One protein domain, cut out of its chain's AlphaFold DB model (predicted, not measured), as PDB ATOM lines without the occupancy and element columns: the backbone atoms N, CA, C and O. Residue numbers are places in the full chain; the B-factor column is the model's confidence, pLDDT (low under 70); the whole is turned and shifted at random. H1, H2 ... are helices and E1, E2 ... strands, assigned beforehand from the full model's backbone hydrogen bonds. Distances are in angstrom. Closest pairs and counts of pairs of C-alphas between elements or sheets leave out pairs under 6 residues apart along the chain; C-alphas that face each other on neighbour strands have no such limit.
ATOM      1  N   GLN A  16       3.856 -15.388  26.479       92.44
ATOM      2  CA  GLN A  16       3.498 -15.070  25.090       92.44
ATOM      3  C   GLN A  16       2.073 -15.518  24.764       92.44
ATOM      4  O   GLN A  16       1.293 -14.769  24.183       92.44
ATOM      5  N   ALA A  17       1.707 -16.735  25.169       91.56
ATOM      6  CA  ALA A  17       0.364 -17.259  24.960       91.56
ATOM      7  C   ALA A  17      -0.693 -16.466  25.743       91.56
ATOM      8  O   ALA A  17      -1.809 -16.283  25.259       91.56
ATOM      9  N   LEU A  18      -0.349 -16.003  26.950       91.00
ATOM     10  CA  LEU A  18      -1.228 -15.146  27.735       91.00
ATOM     11  C   LEU A  18      -1.381 -13.776  27.070       91.00
ATOM     12  O   LEU A  18      -2.511 -13.361  26.839       91.00
ATOM     13  N   TYR A  19      -0.276 -13.135  26.687       90.56
ATOM     14  CA  TYR A  19      -0.267 -11.862  25.973       90.56
ATOM     15  C   TYR A  19      -1.141 -11.913  24.718       90.56
ATOM     16  O   TYR A  19      -2.060 -11.109  24.590       90.56
ATOM     17  N   GLU A  20      -0.969 -12.926  23.862       90.50
ATOM     18  CA  GLU A  20      -1.794 -13.132  22.660       90.50
ATOM     19  C   GLU A  20      -3.301 -13.239  22.953       90.50
ATOM     20  O   GLU A  20      -4.136 -12.858  22.128       90.50
ATOM     21  N   ALA A  21      -3.667 -13.725  24.141       88.69
ATOM     22  CA  ALA A  21      -5.056 -13.857  24.558       88.69
ATOM     23  C   ALA A  21      -5.663 -12.553  25.104       88.69
ATOM     24  O   ALA A  21      -6.881 -12.381  25.008       88.69
ATOM     25  N   ILE A  22      -4.854 -11.653  25.682       88.19
ATOM     26  CA  ILE A  22      -5.353 -10.483  26.430       88.19
ATOM     27  C   ILE A  22      -4.957  -9.119  25.856       88.19
ATOM     28  O   ILE A  22      -5.569  -8.132  26.248       88.19
ATOM     29  N   TRP A  23      -4.012  -9.037  24.908       86.19
ATOM     30  CA  TRP A  23      -3.511  -7.756  24.374       86.19
ATOM     31  C   TRP A  23      -4.570  -6.913  23.653       86.19
ATOM     32  O   TRP A  23      -4.399  -5.711  23.460       86.19
ATOM     33  N   ARG A  24      -5.665  -7.543  23.221       86.38
ATOM     34  CA  ARG A  24      -6.744  -6.889  22.483       86.38
ATOM     35  C   ARG A  24      -7.551  -5.974  23.409       86.38
ATOM     36  O   ARG A  24      -8.072  -6.478  24.407       86.38
ATOM     37  N   PRO A  25      -7.745  -4.685  23.074       80.50
ATOM     38  CA  PRO A  25      -8.491  -3.746  23.915       80.50
ATOM     39  C   PRO A  25      -9.902  -4.217  24.300       80.50
ATOM     40  O   PRO A  25     -10.391  -3.899  25.376       80.50
ATOM     41  N   GLU A  26     -10.544  -5.046  23.473       81.44
ATOM     42  CA  GLU A  26     -11.855  -5.650  23.745       81.44
ATOM     43  C   GLU A  26     -11.867  -6.575  24.977       81.44
ATOM     44  O   GLU A  26     -12.930  -6.900  25.510       81.44
ATOM     45  N   ILE A  27     -10.698  -7.052  25.412       82.94
ATOM     46  CA  ILE A  27     -10.544  -7.941  26.566       82.94
ATOM     47  C   ILE A  27     -10.287  -7.152  27.852       82.94
ATOM     48  O   ILE A  27     -10.636  -7.648  28.921       82.94
ATOM     49  N   PHE A  28      -9.758  -5.929  27.770       79.94
ATOM     50  CA  PHE A  28      -9.393  -5.112  28.933       79.94
ATOM     51  C   PHE A  28     -10.550  -4.907  29.924       79.94
ATOM     52  O   PHE A  28     -10.343  -5.182  31.107       79.94
ATOM     53  N   PRO A  29     -11.787  -4.571  29.497       78.88
ATOM     54  CA  PRO A  29     -12.916  -4.423  30.419       78.88
ATOM     55  C   PRO A  29     -13.269  -5.690  31.210       78.88
ATOM     56  O   PRO A  29     -14.040  -5.617  32.160       78.88
ATOM     57  N   LYS A  30     -12.750  -6.870  30.841       79.62
ATOM     58  CA  LYS A  30     -13.007  -8.118  31.577       79.62
ATOM     59  C   LYS A  30     -12.142  -8.279  32.824       79.62
ATOM     60  O   LYS A  30     -12.472  -9.117  33.658       79.62
ATOM     61  N   TRP A  31     -11.028  -7.558  32.927       77.31
ATOM     62  CA  TRP A  31     -10.047  -7.761  33.999       77.31
ATOM     63  C   TRP A  31      -9.498  -6.457  34.587       77.31
ATOM     64  O   TRP A  31      -9.197  -6.423  35.779       77.31
ATOM     65  N   ALA A  32      -9.431  -5.376  33.811       73.19
ATOM     66  CA  ALA A  32      -9.100  -4.049  34.310       73.19
ATOM     67  C   ALA A  32     -10.377  -3.364  34.816       73.19
ATOM     68  O   ALA A  32     -11.127  -2.775  34.040       73.19
ATOM     69  N   SER A  33     -10.618  -3.426  36.130       68.06
ATOM     70  CA  SER A  33     -11.817  -2.859  36.768       68.06
ATOM     71  C   SER A  33     -12.039  -1.379  36.439       68.06
ATOM     72  O   SER A  33     -13.180  -0.962  36.260       68.06
ATOM     73  N   GLY A  34     -10.959  -0.605  36.277       65.50
ATOM     74  CA  GLY A  34     -11.023   0.808  35.880       65.50
ATOM     75  C   GLY A  34     -11.578   1.055  34.470       65.50
ATOM     76  O   GLY A  34     -11.974   2.173  34.171       65.50
ATOM     77  N   LEU A  35     -11.635   0.025  33.620       64.81
ATOM     78  CA  LEU A  35     -12.225   0.059  32.276       64.81
ATOM     79  C   LEU A  35     -13.553  -0.704  32.199       64.81
ATOM     80  O   LEU A  35     -14.249  -0.604  31.194       64.81
ATOM     81  N   THR A  36     -13.900  -1.491  33.222       59.50
ATOM     82  CA  THR A  36     -15.169  -2.230  33.301       59.50
ATOM     83  C   THR A  36     -16.348  -1.311  33.617       59.50
ATOM     84  O   THR A  36     -17.454  -1.557  33.146       59.50
ATOM     85  N   GLU A  37     -16.129  -0.272  34.427       57.84
ATOM     86  CA  GLU A  37     -17.186   0.673  34.826       57.84
ATOM     87  C   GLU A  37     -17.520   1.690  33.729       57.84
ATOM     88  O   GLU A  37     -18.626   2.230  33.695       57.84
ATOM     89  N   SER A  38     -16.587   1.925  32.808       61.00
ATOM     90  CA  SER A  38     -16.773   2.816  31.671       61.00
ATOM     91  C   SER A  38     -17.185   1.998  30.452       61.00
ATOM     92  O   SER A  38     -16.440   1.126  30.016       61.00
ATOM     93  N   ASP A  39     -18.352   2.280  29.867       66.88
ATOM     94  CA  ASP A  39     -18.785   1.676  28.600       66.88
ATOM     95  C   ASP A  39     -17.750   1.969  27.496       66.88
ATOM     96  O   ASP A  39     -17.803   3.007  26.833       66.88
ATOM     97  N   LEU A  40     -16.785   1.064  27.311       75.38
ATOM     98  CA  LEU A  40     -15.688   1.230  26.366       75.38
ATOM     99  C   LEU A  40     -16.214   1.046  24.936       75.38
ATOM    100  O   LEU A  40     -16.553  -0.057  24.502       75.38
ATOM    101  N   ARG A  41     -16.276   2.139  24.181       80.06
ATOM    102  CA  ARG A  41     -16.785   2.192  22.806       80.06
ATOM    103  C   ARG A  41     -15.643   2.473  21.840       80.06
ATOM    104  O   ARG A  41     -14.726   3.234  22.136       80.06
ATOM    105  N   ARG A  42     -15.695   1.888  20.646       76.06
ATOM    106  CA  ARG A  42     -14.700   2.163  19.602       76.06
ATOM    107  C   ARG A  42     -14.958   3.548  18.998       76.06
ATOM    108  O   ARG A  42     -16.004   3.761  18.392       76.06
ATOM    109  N   GLY A  43     -14.019   4.475  19.172       70.62
ATOM    110  CA  GLY A  43     -14.010   5.795  18.542       70.62
ATOM    111  C   GLY A  43     -13.197   5.808  17.242       70.62
ATOM    112  O   GLY A  43     -12.616   4.800  16.841       70.62
ATOM    113  N   GLY A  44     -13.145   6.957  16.560       68.06
ATOM    114  CA  GLY A  44     -12.447   7.090  15.272       68.06
ATOM    115  C   GLY A  44     -10.926   6.892  15.348       68.06
ATOM    116  O   GLY A  44     -10.345   6.273  14.461       68.06
ATOM    117  N   THR A  45     -10.282   7.384  16.408       68.56
ATOM    118  CA  THR A  45      -8.816   7.370  16.600       68.56
ATOM    119  C   THR A  45      -8.367   6.610  17.851       68.56
ATOM    120  O   THR A  45      -7.173   6.543  18.139       68.56
ATOM    121  N   GLY A  46      -9.303   6.024  18.598       78.19
ATOM    122  CA  GLY A  46      -9.039   5.387  19.884       78.19
ATOM    123  C   GLY A  46     -10.296   4.762  20.471       78.19
ATOM    124  O   GLY A  46     -11.264   4.492  19.759       78.19
ATOM    125  N   TRP A  47     -10.282   4.536  21.775       81.94
ATOM    126  CA  TRP A  47     -11.437   4.056  22.523       81.94
ATOM    127  C   TRP A  47     -12.034   5.205  23.318       81.94
ATOM    128  O   TRP A  47     -11.301   6.049  23.806       81.94
ATOM    129  N   ILE A  48     -13.352   5.269  23.419       82.00
ATOM    130  CA  ILE A  48     -14.062   6.288  24.187       82.00
ATOM    131  C   ILE A  48     -14.695   5.584  25.374       82.00
ATOM    132  O   ILE A  48     -15.347   4.557  25.195       82.00
ATOM    133  N   ALA A  49     -14.500   6.125  26.565       80.44
ATOM    134  CA  ALA A  49     -15.089   5.612  27.789       80.44
ATOM    135  C   ALA A  49     -15.804   6.759  28.510       80.44
ATOM    136  O   ALA A  49     -15.317   7.889  28.507       80.44
ATOM    137  N   ASP A  50     -16.955   6.487  29.117       74.31
ATOM    138  CA  ASP A  50     -17.643   7.488  29.933       74.31
ATOM    139  C   ASP A  50     -16.965   7.541  31.312       74.31
ATOM    140  O   ASP A  50     -17.000   6.572  32.078       74.31
ATOM    141  N   GLY A  51     -16.281   8.650  31.596       69.62
ATOM    142  CA  GLY A  51     -15.649   8.920  32.882       69.62
ATOM    143  C   GLY A  51     -16.559   9.727  33.819       69.62
ATOM    144  O   GLY A  51     -17.540  10.326  33.371       69.62
ATOM    145  N   PRO A  52     -16.230   9.812  35.122       65.19
ATOM    146  CA  PRO A  52     -17.024  10.565  36.102       65.19
ATOM    147  C   PRO A  52     -17.153  12.063  35.785       65.19
ATOM    148  O   PRO A  52     -18.137  12.692  36.163       65.19
ATOM    149  N   GLU A  53     -16.151  12.626  35.105       66.31
ATOM    150  CA  GLU A  53     -16.073  14.047  34.737       66.31
ATOM    151  C   GLU A  53     -16.447  14.313  33.264       66.31
ATOM    152  O   GLU A  53     -16.430  15.462  32.834       66.31
ATOM    153  N   GLY A  54     -16.804  13.280  32.488       72.00
ATOM    154  CA  GLY A  54     -17.099  13.392  31.055       72.00
ATOM    155  C   GLY A  54     -16.480  12.264  30.220       72.00
ATOM    156  O   GLY A  54     -15.804  11.386  30.766       72.00
ATOM    157  N   PRO A  55     -16.714  12.250  28.895       76.44
ATOM    158  CA  PRO A  55     -16.116  11.260  28.007       76.44
ATOM    159  C   PRO A  55     -14.588  11.411  27.975       76.44
ATOM    160  O   PRO A  55     -14.048  12.511  27.859       76.44
ATOM    161  N   VAL A  56     -13.883  10.285  28.047       79.75
ATOM    162  CA  VAL A  56     -12.423  10.212  27.937       79.75
ATOM    163  C   VAL A  56     -12.023   9.377  26.730       79.75
ATOM    164  O   VAL A  56     -12.682   8.391  26.395       79.75
ATOM    165  N   THR A  57     -10.932   9.762  26.076       82.12
ATOM    166  CA  THR A  57     -10.323   8.986  24.994       82.12
ATOM    167  C   THR A  57      -9.167   8.165  25.544       82.12
ATOM    168  O   THR A  57      -8.280   8.683  26.209       82.12
ATOM    169  N   ILE A  58      -9.159   6.873  25.253       81.81
ATOM    170  CA  ILE A  58      -8.157   5.916  25.699       81.81
ATOM    171  C   ILE A  58      -7.395   5.407  24.482       81.81
ATOM    172  O   ILE A  58      -7.975   4.899  23.514       81.81
ATOM    173  N   ARG A  59      -6.070   5.532  24.534       82.50
ATOM    174  CA  ARG A  59      -5.154   4.977  23.537       82.50
ATOM    175  C   ARG A  59      -4.347   3.858  24.174       82.50
ATOM    176  O   ARG A  59      -3.615   4.093  25.127       82.50
ATOM    177  N   PHE A  60      -4.480   2.653  23.630       83.75
ATOM    178  CA  PHE A  60      -3.706   1.492  24.061       83.75
ATOM    179  C   PHE A  60      -2.425   1.367  23.243       83.75
ATOM    180  O   PHE A  60      -2.391   1.724  22.060       83.75
ATOM    181  N   THR A  61      -1.388   0.821  23.868       85.31
ATOM    182  CA  THR A  61      -0.157   0.439  23.176       85.31
ATOM    183  C   THR A  61      -0.467  -0.648  22.139       85.31
ATOM    184  O   THR A  61      -1.207  -1.587  22.442       85.31
ATOM    185  N   PRO A  62       0.062  -0.547  20.904       85.50
ATOM    186  CA  PRO A  62      -0.083  -1.604  19.911       85.50
ATOM    187  C   PRO A  62       0.541  -2.930  20.364       85.50
ATOM    188  O   PRO A  62       1.372  -2.973  21.276       85.50
ATOM    189  N   HIS A  63       0.187  -4.005  19.658       90.69
ATOM    190  CA  HIS A  63       0.858  -5.297  19.801       90.69
ATOM    191  C   HIS A  63       2.381  -5.141  19.663       90.69
ATOM    192  O   HIS A  63       2.861  -4.430  18.774       90.69
ATOM    193  N   ASN A  64       3.124  -5.753  20.581       89.38
ATOM    194  CA  ASN A  64       4.573  -5.667  20.676       89.38
ATOM    195  C   ASN A  64       5.174  -6.960  21.241       89.38
ATOM    196  O   ASN A  64       4.537  -7.691  21.996       89.38
ATOM    197  N   ASP A  65       6.451  -7.186  20.939       90.19
ATOM    198  CA  ASP A  65       7.183  -8.394  21.340       90.19
ATOM    199  C   ASP A  65       7.619  -8.396  22.819       90.19
ATOM    200  O   ASP A  65       8.292  -9.325  23.265       90.19
ATOM    201  N   TYR A  66       7.272  -7.355  23.583       87.38
ATOM    202  CA  TYR A  66       7.703  -7.163  24.970       87.38
ATOM    203  C   TYR A  66       6.600  -7.447  25.995       87.38
ATOM    204  O   TYR A  66       6.863  -7.367  27.191       87.38
ATOM    205  N   GLY A  67       5.376  -7.748  25.550       85.94
ATOM    206  CA  GLY A  67       4.249  -7.999  26.451       85.94
ATOM    207  C   GLY A  67       3.712  -6.743  27.147       85.94
ATOM    208  O   GLY A  67       2.998  -6.857  28.138       85.94
ATOM    209  N   VAL A  68       4.060  -5.548  26.654       87.19
ATOM    210  CA  VAL A  68       3.654  -4.267  27.254       87.19
ATOM    211  C   VAL A  68       2.224  -3.928  26.840       87.19
ATOM    212  O   VAL A  68       1.891  -3.984  25.653       87.19
ATOM    213  N   MET A  69       1.383  -3.568  27.807       85.25
ATOM    214  CA  MET A  69      -0.050  -3.309  27.623       85.25
ATOM    215  C   MET A  69      -0.488  -1.959  28.213       85.25
ATOM    216  O   MET A  69      -1.622  -1.795  28.656       85.25
ATOM    217  N   ASP A  70       0.405  -0.971  28.180       83.00
ATOM    218  CA  ASP A  70       0.151   0.373  28.704       83.00
ATOM    219  C   ASP A  70      -0.977   1.089  27.937       83.00
ATOM    220  O   ASP A  70      -1.197   0.854  26.739       83.00
ATOM    221  N   HIS A  71      -1.645   2.028  28.607       81.19
ATOM    222  CA  HIS A  71      -2.665   2.891  28.016       81.19
ATOM    223  C   HIS A  71      -2.525   4.347  28.475       81.19
ATOM    224  O   HIS A  71      -2.008   4.635  29.549       81.19
ATOM    225  N   VAL A  72      -2.993   5.277  27.646       79.62
ATOM    226  CA  VAL A  72      -3.033   6.716  27.942       79.62
ATOM    227  C   VAL A  72      -4.483   7.178  27.911       79.62
ATOM    228  O   VAL A  72      -5.208   6.831  26.978       79.62
ATOM    229  N   VAL A  73      -4.889   7.958  28.916       78.69
ATOM    230  CA  VAL A  73      -6.234   8.531  29.028       78.69
ATOM    231  C   VAL A  73      -6.163  10.040  28.787       78.69
ATOM    232  O   VAL A  73      -5.462  10.779  29.475       78.69
ATOM    233  N   GLU A  74      -6.905  10.503  27.795       76.56
ATOM    234  CA  GLU A  74      -7.027  11.903  27.406       76.56
ATOM    235  C   GLU A  74      -8.440  12.382  27.752       76.56
ATOM    236  O   GLU A  74      -9.424  11.814  27.274       76.56
ATOM    237  N   THR A  75      -8.561  13.407  28.599       73.62
ATOM    238  CA  THR A  75      -9.862  14.025  28.897       73.62
ATOM    239  C   THR A  75     -10.177  15.143  27.898       73.62
ATOM    240  O   THR A  75      -9.271  15.757  27.331       73.62
ATOM    241  N   GLU A  76     -11.466  15.427  27.682       65.75
ATOM    242  CA  GLU A  76     -11.934  16.457  26.736       65.75
ATOM    243  C   GLU A  76     -11.418  17.872  27.076       65.75
ATOM    244  O   GLU A  76     -11.146  18.669  26.181       65.75
ATOM    245  N   ASP A  77     -11.152  18.150  28.357       62.84
ATOM    246  CA  ASP A  77     -10.571  19.414  28.841       62.84
ATOM    247  C   ASP A  77      -9.067  19.582  28.522       62.84
ATOM    248  O   ASP A  77      -8.419  20.518  29.003       62.84
ATOM    249  N   GLY A  78      -8.470  18.676  27.739       53.94
ATOM    250  CA  GLY A  78      -7.052  18.717  27.369       53.94
ATOM    251  C   GLY A  78      -6.104  18.385  28.524       53.94
ATOM    252  O   GLY A  78      -4.895  18.604  28.420       53.94
ATOM    253  N   ARG A  79      -6.628  17.858  29.639       56.28
ATOM    254  CA  ARG A  79      -5.807  17.300  30.715       56.28
ATOM    255  C   ARG A  79      -5.459  15.864  30.342       56.28
ATOM    256  O   ARG A  79      -6.270  14.953  30.479       56.28
ATOM    257  N   GLU A  80      -4.232  15.658  29.883       53.16
ATOM    258  CA  GLU A  80      -3.664  14.316  29.777       53.16
ATOM    259  C   GLU A  80      -3.524  13.734  31.185       53.16
ATOM    260  O   GLU A  80      -2.631  14.103  31.953       53.16
ATOM    261  N   VAL A  81      -4.415  12.813  31.539       58.31
ATOM    262  CA  VAL A  81      -4.205  11.963  32.702       58.31
ATOM    263  C   VAL A  81      -3.409  10.772  32.193       58.31
ATOM    264  O   VAL A  81      -3.958   9.774  31.730       58.31
ATOM    265  N   GLN A  82      -2.081  10.873  32.265       51.94
ATOM    266  CA  GLN A  82      -1.233   9.696  32.114       51.94
ATOM    267  C   GLN A  82      -1.512   8.748  33.281       51.94
ATOM    268  O   GLN A  82      -0.875   8.808  34.334       51.94
TER     269      GLN A  82
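What this domain is: This is residues 16 to 82 of the 89 residues of the protein "Polyketide cyclase" of Sphingobium sp. Ant17 (UniProt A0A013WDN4). A sheet of three strands, E1 - E2 - E3, is a meander, each strand antiparallel to the one before; short helices H2 and H3 graze it, and H1 sits off it toward one end of the long axis. The 67 printed residues, mixed in class, hold three named helices, then three named strands. The whole is compact, radius of gyration of the C-alphas 12.2 A, yet elongated, 37 by 20 by 20 A.

How they stand to each other: Start at H1, residues 16 to 22, close but not clearly touching H2, residues 25 to 30: their closest C-alphas, Ile 22 and Phe 28, are 7.2 A apart. H2 touches H3, residues 33 to 36, only at the corner; the closest C-alphas, Pro 29 and Thr 36, are 4.3 A apart. E1, residues 47 to 51, and E2, residues 54 to 60, form a hairpin, N 49 to O 56 at 2.9 A. E2 forms another with E3, residues 71 to 75, N 57 to O 74 at 2.8 A. Every O i to N i+4 pair of H1 is within hydrogen-bond range; H2 has 0 of 2, but 2 of 3 O i to N i+3 pairs; H3 is too short.

Where its parts are: Find C-alpha 16 at (3.498, -15.070, 25.090), where H1 begins; E2 runs 19.2 A from its first to its last C-alpha; E3 ends at C-alpha 75 at (-9.862, 14.025, 28.897).

The domain as a whole: The printed part has no cut and no long link. Residues 33 to 39, 44 to 45, 51 to 53 and 76 to 82 have pLDDT under 70.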